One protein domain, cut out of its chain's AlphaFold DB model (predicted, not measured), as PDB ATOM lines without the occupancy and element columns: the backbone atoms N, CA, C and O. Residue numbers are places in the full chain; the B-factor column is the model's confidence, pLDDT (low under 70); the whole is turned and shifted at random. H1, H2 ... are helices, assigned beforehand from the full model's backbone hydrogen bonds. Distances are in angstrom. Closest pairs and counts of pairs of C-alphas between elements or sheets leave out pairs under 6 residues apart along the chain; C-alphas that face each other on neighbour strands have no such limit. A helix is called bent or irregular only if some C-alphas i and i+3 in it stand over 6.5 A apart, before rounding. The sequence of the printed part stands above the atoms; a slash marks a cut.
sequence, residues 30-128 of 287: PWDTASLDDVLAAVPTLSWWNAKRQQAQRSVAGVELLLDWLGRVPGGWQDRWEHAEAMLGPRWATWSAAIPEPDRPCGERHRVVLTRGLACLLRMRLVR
ATOM      1  N   PRO A  30     -28.483  -3.490 -25.845       78.81
ATOM      2  CA  PRO A  30     -28.855  -2.189 -25.269       78.81
ATOM      3  C   PRO A  30     -28.200  -0.986 -25.970       78.81
ATOM      4  O   PRO A  30     -28.638   0.143 -25.782       78.81
ATOM      5  N   TRP A  31     -27.162  -1.226 -26.779       87.31
ATOM      6  CA  TRP A  31     -26.479  -0.220 -27.596       87.31
ATOM      7  C   TRP A  31     -26.824  -0.301 -29.086       87.31
ATOM      8  O   TRP A  31     -26.342   0.527 -29.847       87.31
ATOM      9  N   ASP A  32     -27.603  -1.291 -29.528       88.94
ATOM     10  CA  ASP A  32     -27.689  -1.688 -30.943       88.94
ATOM     11  C   ASP A  32     -28.286  -0.608 -31.864       88.94
ATOM     12  O   ASP A  32     -27.931  -0.519 -33.039       88.94
ATOM     13  N   THR A  33     -29.135   0.256 -31.303       88.50
ATOM     14  CA  THR A  33     -29.757   1.412 -31.966       88.50
ATOM     15  C   THR A  33     -29.180   2.765 -31.526       88.50
ATOM     16  O   THR A  33     -29.649   3.801 -31.996       88.50
ATOM     17  N   ALA A  34     -28.178   2.786 -30.637       92.19
ATOM     18  CA  ALA A  34     -27.566   4.018 -30.137       92.19
ATOM     19  C   ALA A  34     -26.760   4.737 -31.233       92.19
ATOM     20  O   ALA A  34     -26.202   4.090 -32.127       92.19
ATOM     21  N   SER A  35     -26.662   6.069 -31.171       93.06
ATOM     22  CA  SER A  35     -25.857   6.818 -32.142       93.06
ATOM     23  C   SER A  35     -24.352   6.598 -31.934       93.06
ATOM     24  O   SER A  35     -23.905   6.096 -30.899       93.06
ATOM     25  N   LEU A  36     -23.551   6.996 -32.928       93.56
ATOM     26  CA  LEU A  36     -22.092   7.026 -32.806       93.56
ATOM     27  C   LEU A  36     -21.661   7.861 -31.587       93.56
ATOM     28  O   LEU A  36     -20.845   7.405 -30.786       93.56
ATOM     29  N   ASP A  37     -22.253   9.044 -31.428       93.69
ATOM     30  CA  ASP A  37     -21.914   9.987 -30.365       93.69
ATOM     31  C   ASP A  37     -22.313   9.464 -28.979       93.69
ATOM     32  O   ASP A  37     -21.518   9.572 -28.046       93.69
ATOM     33  N   ASP A  38     -23.474   8.806 -28.843       94.38
ATOM     34  CA  ASP A  38     -23.895   8.163 -27.586       94.38
ATOM     35  C   ASP A  38     -22.881   7.102 -27.138       94.38
ATOM     36  O   ASP A  38     -22.500   7.038 -25.967       94.38
ATOM     37  N   VAL A  39     -22.408   6.273 -28.074       94.25
ATOM     38  CA  VAL A  39     -21.438   5.210 -27.786       94.25
ATOM     39  C   VAL A  39     -20.071   5.802 -27.432       94.25
ATOM     40  O   VAL A  39     -19.447   5.364 -26.462       94.25
ATOM     41  N   LEU A  40     -19.608   6.824 -28.161       93.56
ATOM     42  CA  LEU A  40     -18.348   7.518 -27.867       93.56
ATOM     43  C   LEU A  40     -18.398   8.272 -26.525       93.56
ATOM     44  O   LEU A  40     -17.396   8.284 -25.806       93.56
ATOM     45  N   ALA A  41     -19.547   8.844 -26.158       91.88
ATOM     46  CA  ALA A  41     -19.778   9.492 -24.867       91.88
ATOM     47  C   ALA A  41     -19.907   8.485 -23.709       91.88
ATOM     48  O   ALA A  41     -19.473   8.773 -22.592       91.88
ATOM     49  N   ALA A  42     -20.455   7.293 -23.965       91.31
ATOM     50  CA  ALA A  42     -20.589   6.235 -22.970       91.31
ATOM     51  C   ALA A  42     -19.264   5.524 -22.656       91.31
ATOM     52  O   ALA A  42     -19.007   5.208 -21.498       91.31
ATOM     53  N   VAL A  43     -18.402   5.281 -23.651       89.00
ATOM     54  CA  VAL A  43     -17.138   4.533 -23.472       89.00
ATOM     55  C   VAL A  43     -16.305   4.998 -22.253       89.00
ATOM     56  O   VAL A  43     -15.854   4.129 -21.500       89.00
ATOM     57  N   PRO A  44     -16.119   6.310 -21.986       86.94
ATOM     58  CA  PRO A  44     -15.363   6.788 -20.828       86.94
ATOM     59  C   PRO A  44     -16.055   6.693 -19.460       86.94
ATOM     60  O   PRO A  44     -15.381   6.909 -18.454       86.94
ATOM     61  N   THR A  45     -17.365   6.421 -19.391       86.94
ATOM     62  CA  THR A  45     -18.131   6.381 -18.124       86.94
ATOM     63  C   THR A  45     -18.234   4.978 -17.520       86.94
ATOM     64  O   THR A  45     -18.652   4.818 -16.374       86.94
ATOM     65  N   LEU A  46     -17.838   3.949 -18.276       84.75
ATOM     66  CA  LEU A  46     -17.960   2.545 -17.890       84.75
ATOM     67  C   LEU A  46     -17.028   2.192 -16.720       84.75
ATOM     68  O   LEU A  46     -15.862   2.575 -16.698       84.75
ATOM     69  N   SER A  47     -17.503   1.373 -15.779       81.88
ATOM     70  CA  SER A  47     -16.777   1.009 -14.546       81.88
ATOM     71  C   SER A  47     -15.402   0.358 -14.768       81.88
ATOM     72  O   SER A  47     -14.516   0.470 -13.922       81.88
ATOM     73  N   TRP A  48     -15.194  -0.295 -15.913       80.56
ATOM     74  CA  TRP A  48     -13.915  -0.897 -16.308       80.56
ATOM     75  C   TRP A  48     -12.932   0.094 -16.967       80.56
ATOM     76  O   TRP A  48     -11.802  -0.283 -17.292       80.56
ATOM     77  N   TRP A  49     -13.330   1.350 -17.194       79.56
ATOM     78  CA  TRP A  49     -12.543   2.359 -17.905       79.56
ATOM     79  C   TRP A  49     -11.483   3.023 -17.011       79.56
ATOM     80  O   TRP A  49     -11.606   4.155 -16.555       79.56
ATOM     81  N   ASN A  50     -10.376   2.313 -16.797       70.38
ATOM     82  CA  ASN A  50      -9.214   2.783 -16.027       70.38
ATOM     83  C   ASN A  50      -8.019   3.210 -16.914       70.38
ATOM     84  O   ASN A  50      -6.858   3.171 -16.500       70.38
ATOM     85  N   ALA A  51      -8.286   3.610 -18.161       73.00
ATOM     86  CA  ALA A  51      -7.257   3.935 -19.144       73.00
ATOM     87  C   ALA A  51      -6.598   5.307 -18.892       73.00
ATOM     88  O   ALA A  51      -7.267   6.333 -18.781       73.00
ATOM     89  N   LYS A  52      -5.255   5.361 -18.910       81.12
ATOM     90  CA  LYS A  52      -4.499   6.633 -18.927       81.12
ATOM     91  C   LYS A  52      -4.924   7.482 -20.134       81.12
ATOM     92  O   LYS A  52      -5.139   6.921 -21.203       81.12
ATOM     93  N   ARG A  53      -4.955   8.819 -20.021       78.19
ATOM     94  CA  ARG A  53      -5.509   9.750 -21.042       78.19
ATOM     95  C   ARG A  53      -5.143   9.420 -22.504       78.19
ATOM     96  O   ARG A  53      -6.034   9.358 -23.339       78.19
ATOM     97  N   GLN A  54      -3.873   9.127 -22.805       79.12
ATOM     98  CA  GLN A  54      -3.438   8.734 -24.160       79.12
ATOM     99  C   GLN A  54      -3.992   7.371 -24.621       79.12
ATOM    100  O   GLN A  54      -4.315   7.189 -25.791       79.12
ATOM    101  N   GLN A  55      -4.103   6.399 -23.713       80.25
ATOM    102  CA  GLN A  55      -4.700   5.092 -23.988       80.25
ATOM    103  C   GLN A  55      -6.219   5.212 -24.154       80.25
ATOM    104  O   GLN A  55      -6.765   4.592 -25.061       80.25
ATOM    105  N   ALA A  56      -6.873   6.045 -23.338       82.62
ATOM    106  CA  ALA A  56      -8.287   6.383 -23.467       82.62
ATOM    107  C   ALA A  56      -8.580   6.979 -24.855       82.62
ATOM    108  O   ALA A  56      -9.379   6.421 -25.600       82.62
ATOM    109  N   GLN A  57      -7.842   8.022 -25.256       84.56
ATOM    110  CA  GLN A  57      -7.950   8.647 -26.583       84.56
ATOM    111  C   GLN A  57      -7.747   7.643 -27.733       84.56
ATOM    112  O   GLN A  57      -8.527   7.630 -28.678       84.56
ATOM    113  N   ARG A  58      -6.744   6.758 -27.644       86.00
ATOM    114  CA  ARG A  58      -6.494   5.725 -28.671       86.00
ATOM    115  C   ARG A  58      -7.560   4.628 -28.714       86.00
ATOM    116  O   ARG A  58      -7.780   4.057 -29.775       86.00
ATOM    117  N   SER A  59      -8.200   4.311 -27.590       89.19
ATOM    118  CA  SER A  59      -9.344   3.394 -27.562       89.19
ATOM    119  C   SER A  59     -10.596   4.044 -28.159       89.19
ATOM    120  O   SER A  59     -11.250   3.403 -28.972       89.19
ATOM    121  N   VAL A  60     -10.884   5.311 -27.828       91.44
ATOM    122  CA  VAL A  60     -12.015   6.081 -28.388       91.44
ATOM    123  C   VAL A  60     -11.868   6.242 -29.903       91.44
ATOM    124  O   VAL A  60     -12.762   5.827 -30.628       91.44
ATOM    125  N   ALA A  61     -10.707   6.684 -30.401       90.94
ATOM    126  CA  ALA A  61     -10.438   6.758 -31.844       90.94
ATOM    127  C   ALA A  61     -10.525   5.383 -32.544       90.94
ATOM    128  O   ALA A  61     -10.843   5.284 -33.725       90.94
ATOM    129  N   GLY A  62     -10.255   4.292 -31.816       92.88
ATOM    130  CA  GLY A  62     -10.479   2.935 -32.309       92.88
ATOM    131  C   GLY A  62     -11.956   2.553 -32.398       92.88
ATOM    132  O   GLY A  62     -12.313   1.802 -33.297       92.88
ATOM    133  N   VAL A  63     -12.803   3.030 -31.480       95.00
ATOM    134  CA  VAL A  63     -14.267   2.858 -31.532       95.00
ATOM    135  C   VAL A  63     -14.849   3.683 -32.680       95.00
ATOM    136  O   VAL A  63     -15.591   3.147 -33.493       95.00
ATOM    137  N   GLU A  64     -14.439   4.944 -32.794       94.94
ATOM    138  CA  GLU A  64     -14.830   5.892 -33.844       94.94
ATOM    139  C   GLU A  64     -14.591   5.320 -35.252       94.94
ATOM    140  O   GLU A  64     -15.538   5.160 -36.019       94.94
ATOM    141  N   LEU A  65     -13.361   4.879 -35.555       94.50
ATOM    142  CA  LEU A  65     -13.006   4.276 -36.851       94.50
ATOM    143  C   LEU A  65     -13.776   2.982 -37.175       94.50
ATOM    144  O   LEU A  65     -13.970   2.662 -38.347       94.50
ATOM    145  N   LEU A  66     -14.191   2.214 -36.161       94.38
ATOM    146  CA  LEU A  66     -14.997   1.004 -36.360       94.38
ATOM    147  C   LEU A  66     -16.447   1.342 -36.676       94.38
ATOM    148  O   LEU A  66     -17.031   0.754 -37.581       94.38
ATOM    149  N   LEU A  67     -17.030   2.252 -35.900       95.38
ATOM    150  CA  LEU A  67     -18.448   2.573 -35.971       95.38
ATOM    151  C   LEU A  67     -18.766   3.495 -37.157       95.38
ATOM    152  O   LEU A  67     -19.819   3.321 -37.764       95.38
ATOM    153  N   ASP A  68     -17.851   4.372 -37.584       95.06
ATOM    154  CA  ASP A  68     -17.949   5.034 -38.895       95.06
ATOM    155  C   ASP A  68     -17.969   4.000 -40.034       95.06
ATOM    156  O   ASP A  68     -18.865   4.010 -40.877       95.06
ATOM    157  N   TRP A  69     -17.019   3.060 -40.038       94.62
ATOM    158  CA  TRP A  69     -16.911   2.052 -41.094       94.62
ATOM    159  C   TRP A  69     -18.139   1.133 -41.159       94.62
ATOM    160  O   TRP A  69     -18.670   0.899 -42.245       94.62
ATOM    161  N   LEU A  70     -18.629   0.668 -40.005       94.62
ATOM    162  CA  LEU A  70     -19.865  -0.115 -39.890       94.62
ATOM    163  C   LEU A  70     -21.107   0.712 -40.260       94.62
ATOM    164  O   LEU A  70     -22.025   0.186 -40.884       94.62
ATOM    165  N   GLY A  71     -21.140   2.003 -39.913       94.12
ATOM    166  CA  GLY A  71     -22.261   2.920 -40.156       94.12
ATOM    167  C   GLY A  71     -22.553   3.217 -41.629       94.12
ATOM    168  O   GLY A  71     -23.583   3.806 -41.943       94.12
ATOM    169  N   ARG A  72     -21.688   2.762 -42.541       92.31
ATOM    170  CA  ARG A  72     -21.889   2.811 -44.002       92.31
ATOM    171  C   ARG A  72     -22.913   1.781 -44.501       92.31
ATOM    172  O   ARG A  72     -23.284   1.816 -45.671       92.31
ATOM    173  N   VAL A  73     -23.358   0.868 -43.633       91.75
ATOM    174  CA  VAL A  73     -24.379  -0.155 -43.899       91.75
ATOM    175  C   VAL A  73     -25.623   0.146 -43.037       91.75
ATOM    176  O   VAL A  73     -25.470   0.489 -41.862       91.75
ATOM    177  N   PRO A  74     -26.858   0.052 -43.570       90.12
ATOM    178  CA  PRO A  74     -28.078   0.207 -42.770       90.12
ATOM    179  C   PRO A  74     -28.311  -0.985 -41.819       90.12
ATOM    180  O   PRO A  74     -27.741  -2.057 -42.005       90.12
ATOM    181  N   GLY A  75     -29.180  -0.803 -40.818       92.44
ATOM    182  CA  GLY A  75     -29.471  -1.788 -39.758       92.44
ATOM    183  C   GLY A  75     -28.953  -1.358 -38.381       92.44
ATOM    184  O   GLY A  75     -28.433  -0.244 -38.243       92.44
ATOM    185  N   GLY A  76     -29.096  -2.217 -37.371       93.50
ATOM    186  CA  GLY A  76     -28.469  -2.059 -36.051       93.50
ATOM    187  C   GLY A  76     -26.959  -2.323 -36.085       93.50
ATOM    188  O   GLY A  76     -26.412  -2.773 -37.096       93.50
ATOM    189  N   TRP A  77     -26.245  -2.044 -34.994       95.19
ATOM    190  CA  TRP A  77     -24.800  -2.307 -34.929       95.19
ATOM    191  C   TRP A  77     -24.446  -3.792 -35.055       95.19
ATOM    192  O   TRP A  77     -23.431  -4.114 -35.676       95.19
ATOM    193  N   GLN A  78     -25.287  -4.693 -34.543       94.31
ATOM    194  CA  GLN A  78     -25.162  -6.134 -34.742       94.31
ATOM    195  C   GLN A  78     -25.373  -6.516 -36.216       94.31
ATOM    196  O   GLN A  78     -24.576  -7.286 -36.745       94.31
ATOM    197  N   ASP A  79     -26.372  -5.953 -36.905       92.75
ATOM    198  CA  ASP A  79     -26.627  -6.245 -38.328       92.75
ATOM    199  C   ASP A  79     -25.443  -5.817 -39.204       92.75
ATOM    200  O   ASP A  79     -24.939  -6.587 -40.025       92.75
ATOM    201  N   ARG A  80     -24.947  -4.590 -38.979       95.12
ATOM    202  CA  ARG A  80     -23.756  -4.036 -39.647       95.12
ATOM    203  C   ARG A  80     -22.536  -4.921 -39.411       95.12
ATOM    204  O   ARG A  80     -21.736  -5.138 -40.321       95.12
ATOM    205  N   TRP A  81     -22.400  -5.442 -38.193       93.94
ATOM    206  CA  TRP A  81     -21.312  -6.330 -37.802       93.94
ATOM    207  C   TRP A  81     -21.399  -7.708 -38.465       93.94
ATOM    208  O   TRP A  81     -20.400  -8.191 -38.998       93.94
ATOM    209  N   GLU A  82     -22.575  -8.332 -38.486       92.69
ATOM    210  CA  GLU A  82     -22.778  -9.626 -39.144       92.69
ATOM    211  C   GLU A  82     -22.615  -9.514 -40.667       92.69
ATOM    212  O   GLU A  82     -21.981 -10.376 -41.281       92.69
ATOM    213  N   HIS A  83     -23.064  -8.408 -41.270       92.56
ATOM    214  CA  HIS A  83     -22.777  -8.078 -42.667       92.56
ATOM    215  C   HIS A  83     -21.264  -7.944 -42.921       92.56
ATOM    216  O   HIS A  83     -20.739  -8.525 -43.874       92.56
ATOM    217  N   ALA A  84     -20.542  -7.222 -42.059       91.69
ATOM    218  CA  ALA A  84     -19.094  -7.054 -42.155       91.69
ATOM    219  C   ALA A  84     -18.323  -8.382 -42.005       91.69
ATOM    220  O   ALA A  84     -17.394  -8.642 -42.776       91.69
ATOM    221  N   GLU A  85     -18.712  -9.241 -41.056       90.25
ATOM    222  CA  GLU A  85     -18.142 -10.587 -40.911       90.25
ATOM    223  C   GLU A  85     -18.412 -11.455 -42.146       90.25
ATOM    224  O   GLU A  85     -17.483 -12.086 -42.655       90.25
ATOM    225  N   ALA A  86     -19.642 -11.457 -42.667       90.25
ATOM    226  CA  ALA A  86     -20.012 -12.239 -43.846       90.25
ATOM    227  C   ALA A  86     -19.267 -11.784 -45.115       90.25
ATOM    228  O   ALA A  86     -18.783 -12.621 -45.880       90.25
ATOM    229  N   MET A  87     -19.128 -10.471 -45.324       89.81
ATOM    230  CA  MET A  87     -18.485  -9.895 -46.512       89.81
ATOM    231  C   MET A  87     -16.963 -10.137 -46.529       89.81
ATOM    232  O   MET A  87     -16.375 -10.358 -47.589       89.81
ATOM    233  N   LEU A  88     -16.311 -10.171 -45.358       85.62
ATOM    234  CA  LEU A  88     -14.878 -10.473 -45.247       85.62
ATOM    235  C   LEU A  88     -14.572 -11.975 -45.133       85.62
ATOM    236  O   LEU A  88     -13.566 -12.435 -45.686       85.62
ATOM    237  N   GLY A  89     -15.408 -12.749 -44.439       83.25
ATOM    238  CA  GLY A  89     -15.290 -14.202 -44.305       83.25
ATOM    239  C   GLY A  89     -13.868 -14.656 -43.922       83.25
ATOM    240  O   GLY A  89     -13.293 -14.145 -42.958       83.25
ATOM    241  N   PRO A  90     -13.221 -15.563 -44.685       75.75
ATOM    242  CA  PRO A  90     -11.845 -16.000 -44.415       75.75
ATOM    243  C   PRO A  90     -10.792 -14.877 -44.392       75.75
ATOM    244  O   PRO A  90      -9.726 -15.049 -43.798       75.75
ATOM    245  N   ARG A  91     -11.062 -13.715 -45.011       77.75
ATOM    246  CA  ARG A  91     -10.168 -12.543 -44.972       77.75
ATOM    247  C   ARG A  91     -10.225 -11.804 -43.633       77.75
ATOM    248  O   ARG A  91      -9.409 -10.906 -43.419       77.75
ATOM    249  N   TRP A  92     -11.104 -12.201 -42.706       74.00
ATOM    250  CA  TRP A  92     -11.167 -11.594 -41.379       74.00
ATOM    251  C   TRP A  92      -9.850 -11.731 -40.589       74.00
ATOM    252  O   TRP A  92      -9.516 -10.860 -39.795       74.00
ATOM    253  N   ALA A  93      -8.986 -12.715 -40.866       71.56
ATOM    254  CA  ALA A  93      -7.635 -12.759 -40.274       71.56
ATOM    255  C   ALA A  93      -6.793 -11.474 -40.528       71.56
ATOM    256  O   ALA A  93      -5.862 -11.162 -39.773       71.56
ATOM    257  N   THR A  94      -7.153 -10.713 -41.567       78.75
ATOM    258  CA  THR A  94      -6.576  -9.427 -41.994       78.75
ATOM    259  C   THR A  94      -7.592  -8.272 -41.984       78.75
ATOM    260  O   THR A  94      -7.365  -7.262 -42.640       78.75
ATOM    261  N   TRP A  95      -8.698  -8.396 -41.238       81.75
ATOM    262  CA  TRP A  95      -9.843  -7.466 -41.239       81.75
ATOM    263  C   TRP A  95      -9.492  -5.977 -41.139       81.75
ATOM    264  O   TRP A  95     -10.103  -5.147 -41.804       81.75
ATOM    265  N   SER A  96      -8.456  -5.637 -40.370       85.88
ATOM    266  CA  SER A  96      -7.974  -4.266 -40.178       85.88
ATOM    267  C   SER A  96      -7.413  -3.596 -41.441       85.88
ATOM    268  O   SER A  96      -6.964  -2.466 -41.350       85.88
ATOM    269  N   ALA A  97      -7.347  -4.298 -42.578       85.69
ATOM    270  CA  ALA A  97      -6.990  -3.739 -43.885       85.69
ATOM    271  C   ALA A  97      -8.220  -3.438 -44.772       85.69
ATOM    272  O   ALA A  97      -8.060  -2.932 -45.877       85.69
ATOM    273  N   ALA A  98      -9.434  -3.768 -44.313       86.00
ATOM    274  CA  ALA A  98     -10.695  -3.407 -44.970       86.00
ATOM    275  C   ALA A  98     -11.280  -2.075 -44.460       86.00
ATOM    276  O   ALA A  98     -12.240  -1.557 -45.032       86.00
ATOM    277  N   ILE A  99     -10.694  -1.534 -43.390       89.44
ATOM    278  CA  ILE A  99     -10.987  -0.216 -42.829       89.44
ATOM    279  C   ILE A  99      -9.887   0.739 -43.320       89.44
ATOM    280  O   ILE A  99      -8.713   0.365 -43.253       89.44
ATOM    281  N   PRO A 100     -10.218   1.933 -43.845       87.75
ATOM    282  CA  PRO A 100      -9.211   2.916 -44.236       87.75
ATOM    283  C   PRO A 100      -8.377   3.402 -43.042       87.75
ATOM    284  O   PRO A 100      -8.922   3.684 -41.972       87.75
ATOM    285  N   GLU A 101      -7.064   3.572 -43.230       86.88
ATOM    286  CA  GLU A 101      -6.260   4.325 -42.262       86.88
ATOM    287  C   GLU A 101      -6.621   5.824 -42.350       86.88
ATOM    288  O   GLU A 101      -6.771   6.338 -43.458       86.88
ATOM    289  N   PRO A 102      -6.772   6.544 -41.220       85.06
ATOM    290  CA  PRO A 102      -7.081   7.973 -41.243       85.06
ATOM    291  C   PRO A 102      -5.871   8.807 -41.685       85.06
ATOM    292  O   PRO A 102      -4.740   8.513 -41.290       85.06
ATOM    293  N   ASP A 103      -6.122   9.923 -42.380       81.19
ATOM    294  CA  ASP A 103      -5.102  10.853 -42.913       81.19
ATOM    295  C   ASP A 103      -4.089  11.363 -41.870       81.19
ATOM    296  O   ASP A 103      -3.000  11.832 -42.207       81.19
ATOM    297  N   ARG A 104      -4.442  11.292 -40.579       78.75
ATOM    298  CA  ARG A 104      -3.572  11.628 -39.444       78.75
ATOM    299  C   ARG A 104      -3.465  10.441 -38.473       78.75
ATOM    300  O   ARG A 104      -4.227  10.374 -37.506       78.75
ATOM    301  N   PRO A 105      -2.511   9.513 -38.677       75.25
ATOM    302  CA  PRO A 105      -2.304   8.376 -37.780       75.25
ATOM    303  C   PRO A 105      -1.920   8.806 -36.354       75.25
ATOM    304  O   PRO A 105      -1.042   9.645 -36.157       75.25
ATOM    305  N   CYS A 106      -2.494   8.170 -35.328       70.56
ATOM    306  CA  CYS A 106      -2.286   8.525 -33.911       70.56
ATOM    307  C   CYS A 106      -0.937   8.054 -33.302       70.56
ATOM    308  O   CYS A 106      -0.806   7.881 -32.082       70.56
ATOM    309  N   GLY A 107       0.069   7.817 -34.152       75.44
ATOM    310  CA  GLY A 107       1.400   7.319 -33.783       75.44
ATOM    311  C   GLY A 107       1.456   5.838 -33.379       75.44
ATOM    312  O   GLY A 107       2.484   5.372 -32.896       75.44
ATOM    313  N   GLU A 108       0.369   5.086 -33.556       83.12
ATOM    314  CA  GLU A 108       0.285   3.653 -33.267       83.12
ATOM    315  C   GLU A 108      -0.256   2.904 -34.494       83.12
ATOM    316  O   GLU A 108      -1.049   3.453 -35.255       83.12
ATOM    317  N   ARG A 109       0.185   1.656 -34.719       88.38
ATOM    318  CA  ARG A 109      -0.208   0.868 -35.905       88.38
ATOM    319  C   ARG A 109      -1.733   0.725 -35.969       88.38
ATOM    320  O   ARG A 109      -2.315   0.234 -35.003       88.38
ATOM    321  N   HIS A 110      -2.354   1.037 -37.105       89.50
ATOM    322  CA  HIS A 110      -3.814   1.068 -37.280       89.50
ATOM    323  C   HIS A 110      -4.535  -0.187 -36.746       89.50
ATOM    324  O   HIS A 110      -5.453  -0.080 -35.934       89.50
ATOM    325  N   ARG A 111      -4.029  -1.395 -37.052       89.12
ATOM    326  CA  ARG A 111      -4.555  -2.662 -36.495       89.12
ATOM    327  C   ARG A 111      -4.633  -2.689 -34.960       89.12
ATOM    328  O   ARG A 111      -5.549  -3.303 -34.421       89.12
ATOM    329  N   VAL A 112      -3.693  -2.069 -34.243       88.94
ATOM    330  CA  VAL A 112      -3.681  -2.009 -32.765       88.94
ATOM    331  C   VAL A 112      -4.756  -1.053 -32.249       88.94
ATOM    332  O   VAL A 112      -5.438  -1.386 -31.281       88.94
ATOM    333  N   VAL A 113      -4.946   0.083 -32.923       90.75
ATOM    334  CA  VAL A 113      -6.002   1.067 -32.636       90.75
ATOM    335  C   VAL A 113      -7.377   0.408 -32.781       90.75
ATOM    336  O   VAL A 113      -8.135   0.339 -31.815       90.75
ATOM    337  N   LEU A 114      -7.641  -0.221 -33.931       91.75
ATOM    338  CA  LEU A 114      -8.873  -0.974 -34.182       91.75
ATOM    339  C   LEU A 114      -9.066  -2.154 -33.211       91.75
ATOM    340  O   LEU A 114     -10.165  -2.383 -32.713       91.75
ATOM    341  N   THR A 115      -7.994  -2.880 -32.869       90.75
ATOM    342  CA  THR A 115      -8.041  -3.974 -31.875       90.75
ATOM    343  C   THR A 115      -8.485  -3.476 -30.494       90.75
ATOM    344  O   THR A 115      -9.175  -4.213 -29.785       90.75
ATOM    345  N   ARG A 116      -8.126  -2.238 -30.113       89.94
ATOM    346  CA  ARG A 116      -8.593  -1.591 -28.873       89.94
ATOM    347  C   ARG A 116     -10.022  -1.075 -28.972       89.94
ATOM    348  O   ARG A 116     -10.761  -1.254 -28.010       89.94
ATOM    349  N   GLY A 117     -10.416  -0.494 -30.103       92.62
ATOM    350  CA  GLY A 117     -11.807  -0.107 -30.343       92.62
ATOM    351  C   GLY A 117     -12.752  -1.292 -30.169       92.62
ATOM    352  O   GLY A 117     -13.643  -1.282 -29.325       92.62
ATOM    353  N   LEU A 118     -12.445  -2.385 -30.865       93.25
ATOM    354  CA  LEU A 118     -13.178  -3.645 -30.807       93.25
ATOM    355  C   LEU A 118     -13.186  -4.238 -29.391       93.25
ATOM    356  O   LEU A 118     -14.208  -4.738 -28.927       93.25
ATOM    357  N   ALA A 119     -12.074  -4.121 -28.659       92.31
ATOM    358  CA  ALA A 119     -12.020  -4.531 -27.260       92.31
ATOM    359  C   ALA A 119     -13.004  -3.748 -26.373       92.31
ATOM    360  O   ALA A 119     -13.444  -4.298 -25.367       92.31
ATOM    361  N   CYS A 120     -13.352  -2.507 -26.728       92.75
ATOM    362  CA  CYS A 120     -14.375  -1.719 -26.040       92.75
ATOM    363  C   CYS A 120     -15.785  -2.166 -26.452       92.75
ATOM    364  O   CYS A 120     -16.582  -2.475 -25.568       92.75
ATOM    365  N   LEU A 121     -16.060  -2.315 -27.759       93.88
ATOM    366  CA  LEU A 121     -17.365  -2.772 -28.272       93.88
ATOM    367  C   LEU A 121     -17.815  -4.097 -27.626       93.88
ATOM    368  O   LEU A 121     -18.971  -4.247 -27.236       93.88
ATOM    369  N   LEU A 122     -16.882  -5.036 -27.442       93.19
ATOM    370  CA  LEU A 122     -17.151  -6.347 -26.838       93.19
ATOM    371  C   LEU A 122     -17.402  -6.287 -25.326       93.19
ATOM    372  O   LEU A 122     -18.160  -7.098 -24.803       93.19
ATOM    373  N   ARG A 123     -16.805  -5.322 -24.614       91.69
ATOM    374  CA  ARG A 123     -17.076  -5.081 -23.181       91.69
ATOM    375  C   ARG A 123     -18.392  -4.341 -22.968       91.69
ATOM    376  O   ARG A 123     -19.044  -4.553 -21.954       91.69
ATOM    377  N   MET A 124     -18.792  -3.512 -23.931       91.50
ATOM    378  CA  MET A 124     -20.124  -2.898 -23.992       91.50
ATOM    379  C   MET A 124     -21.214  -3.879 -24.437       91.50
ATOM    380  O   MET A 124     -22.391  -3.571 -24.292       91.50
ATOM    381  N   ARG A 125     -20.837  -5.056 -24.964       90.75
ATOM    382  CA  ARG A 125     -21.745  -6.037 -25.589       90.75
ATOM    383  C   ARG A 125     -22.508  -5.466 -26.798       90.75
ATOM    384  O   ARG A 125     -23.613  -5.902 -27.097       90.75
ATOM    385  N   LEU A 126     -21.906  -4.481 -27.471       93.69
ATOM    386  CA  LEU A 126     -22.482  -3.758 -28.610       93.69
ATOM    387  C   LEU A 126     -22.468  -4.607 -29.890       93.69
ATOM    388  O   LEU A 126     -23.406  -4.541 -30.672       93.69
ATOM    389  N   VAL A 127     -21.442  -5.449 -30.061       93.44
ATOM    390  CA  VAL A 127     -21.396  -6.492 -31.099       93.44
ATOM    391  C   VAL A 127     -21.146  -7.863 -30.473       93.44
ATOM    392  O   VAL A 127     -20.420  -7.981 -29.480       93.44
ATOM    393  N   ARG A 128     -21.714  -8.905 -31.083       92.75
ATOM    394  CA  ARG A 128     -21.548 -10.324 -30.737       92.75
ATOM    395  C   ARG A 128     -20.944 -11.064 -31.939       92.75
ATOM    396  O   ARG A 128     -21.693 -11.453 -32.837       92.75
TER     397      ARG A 128
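What this domain is: This is residues 30 to 128 of the 287 residues of an uncharacterized protein of Frankia casuarinae (strain DSM 45818 / CECT 9043 / CcI3) (UniProt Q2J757). Two helices, H2 and H4, cross as an X in the middle; H1 packs beside H2 in a helical hairpin, and the bent helix H3 runs round one side from H2's last residue to the first residues of H4. The printed part has 99 residues, with four named helices in the order H1, H2, H3, H4 and no named strand: all helix, in mostly crossed packing, one of four touching pairs being at a shallow tilt. It is compact, with a radius of gyration of the C-alphas of 13.0 A, and spans 35 by 31 by 21 A.

How they stand to each other: Start at H1, residues 36 to 45, which touches the hub H2, residues 53 to 70, at a shallow tilt of 28 degrees, opposite ways; the closest C-alphas are Leu 40 and Val 60, 6.5 A. H3, residues 77 to 97, was assigned as one helix by its hydrogen bonds but is bent, C-alphas 87 and 90 being 9.3 A apart; its arms H3a, 77 to 87, and H3b, 90 to 97, stand at a steep tilt of 64 degrees. H2 touches H3a with residue 70 alone, the closest C-alphas being Leu 70 and Arg 80, 5.5 A. H4, residues 110 to 123, touches H2's residues 58 to 66 alone, about perpendicular at 86 degrees, closest at the C-alphas of Gly 62 and Gly 117, 3.9 A. H4 touches H3b with residues 110 to 114 alone, closest at the C-alphas of Ser 96 and Arg 111, 5.3 A. Every O i to N i+4 pair is within hydrogen-bond range in H3a, against 4 of 6 in H1, 13 of 14 in H2, 9 of 10 in H4 and 1 of 4 in H3b, where 3 of 5 O i to N i+3 pairs are.

Where its parts are: Find C-alpha 36 at (-22.092, 7.026, -32.806), where H1 begins its 15.2 A; it is only just irregular, C-alphas 41 and 44 being 6.6 A apart. H2 measures 25.7 A, H3a 15.2 A and H3b 13.2 A, the last irregular with C-alphas 93 and 96 8.5 A apart. H4 runs 20.3 A to C-alpha 123 at (-17.076, -5.081, -23.181).

The domain as a whole: The C-alphas farthest apart, Arg 53 and Pro 90, are 35.3 A apart. The printed part has no cut, the link from H3 to H4 is long, and no printed residue is under 70 in pLDDT.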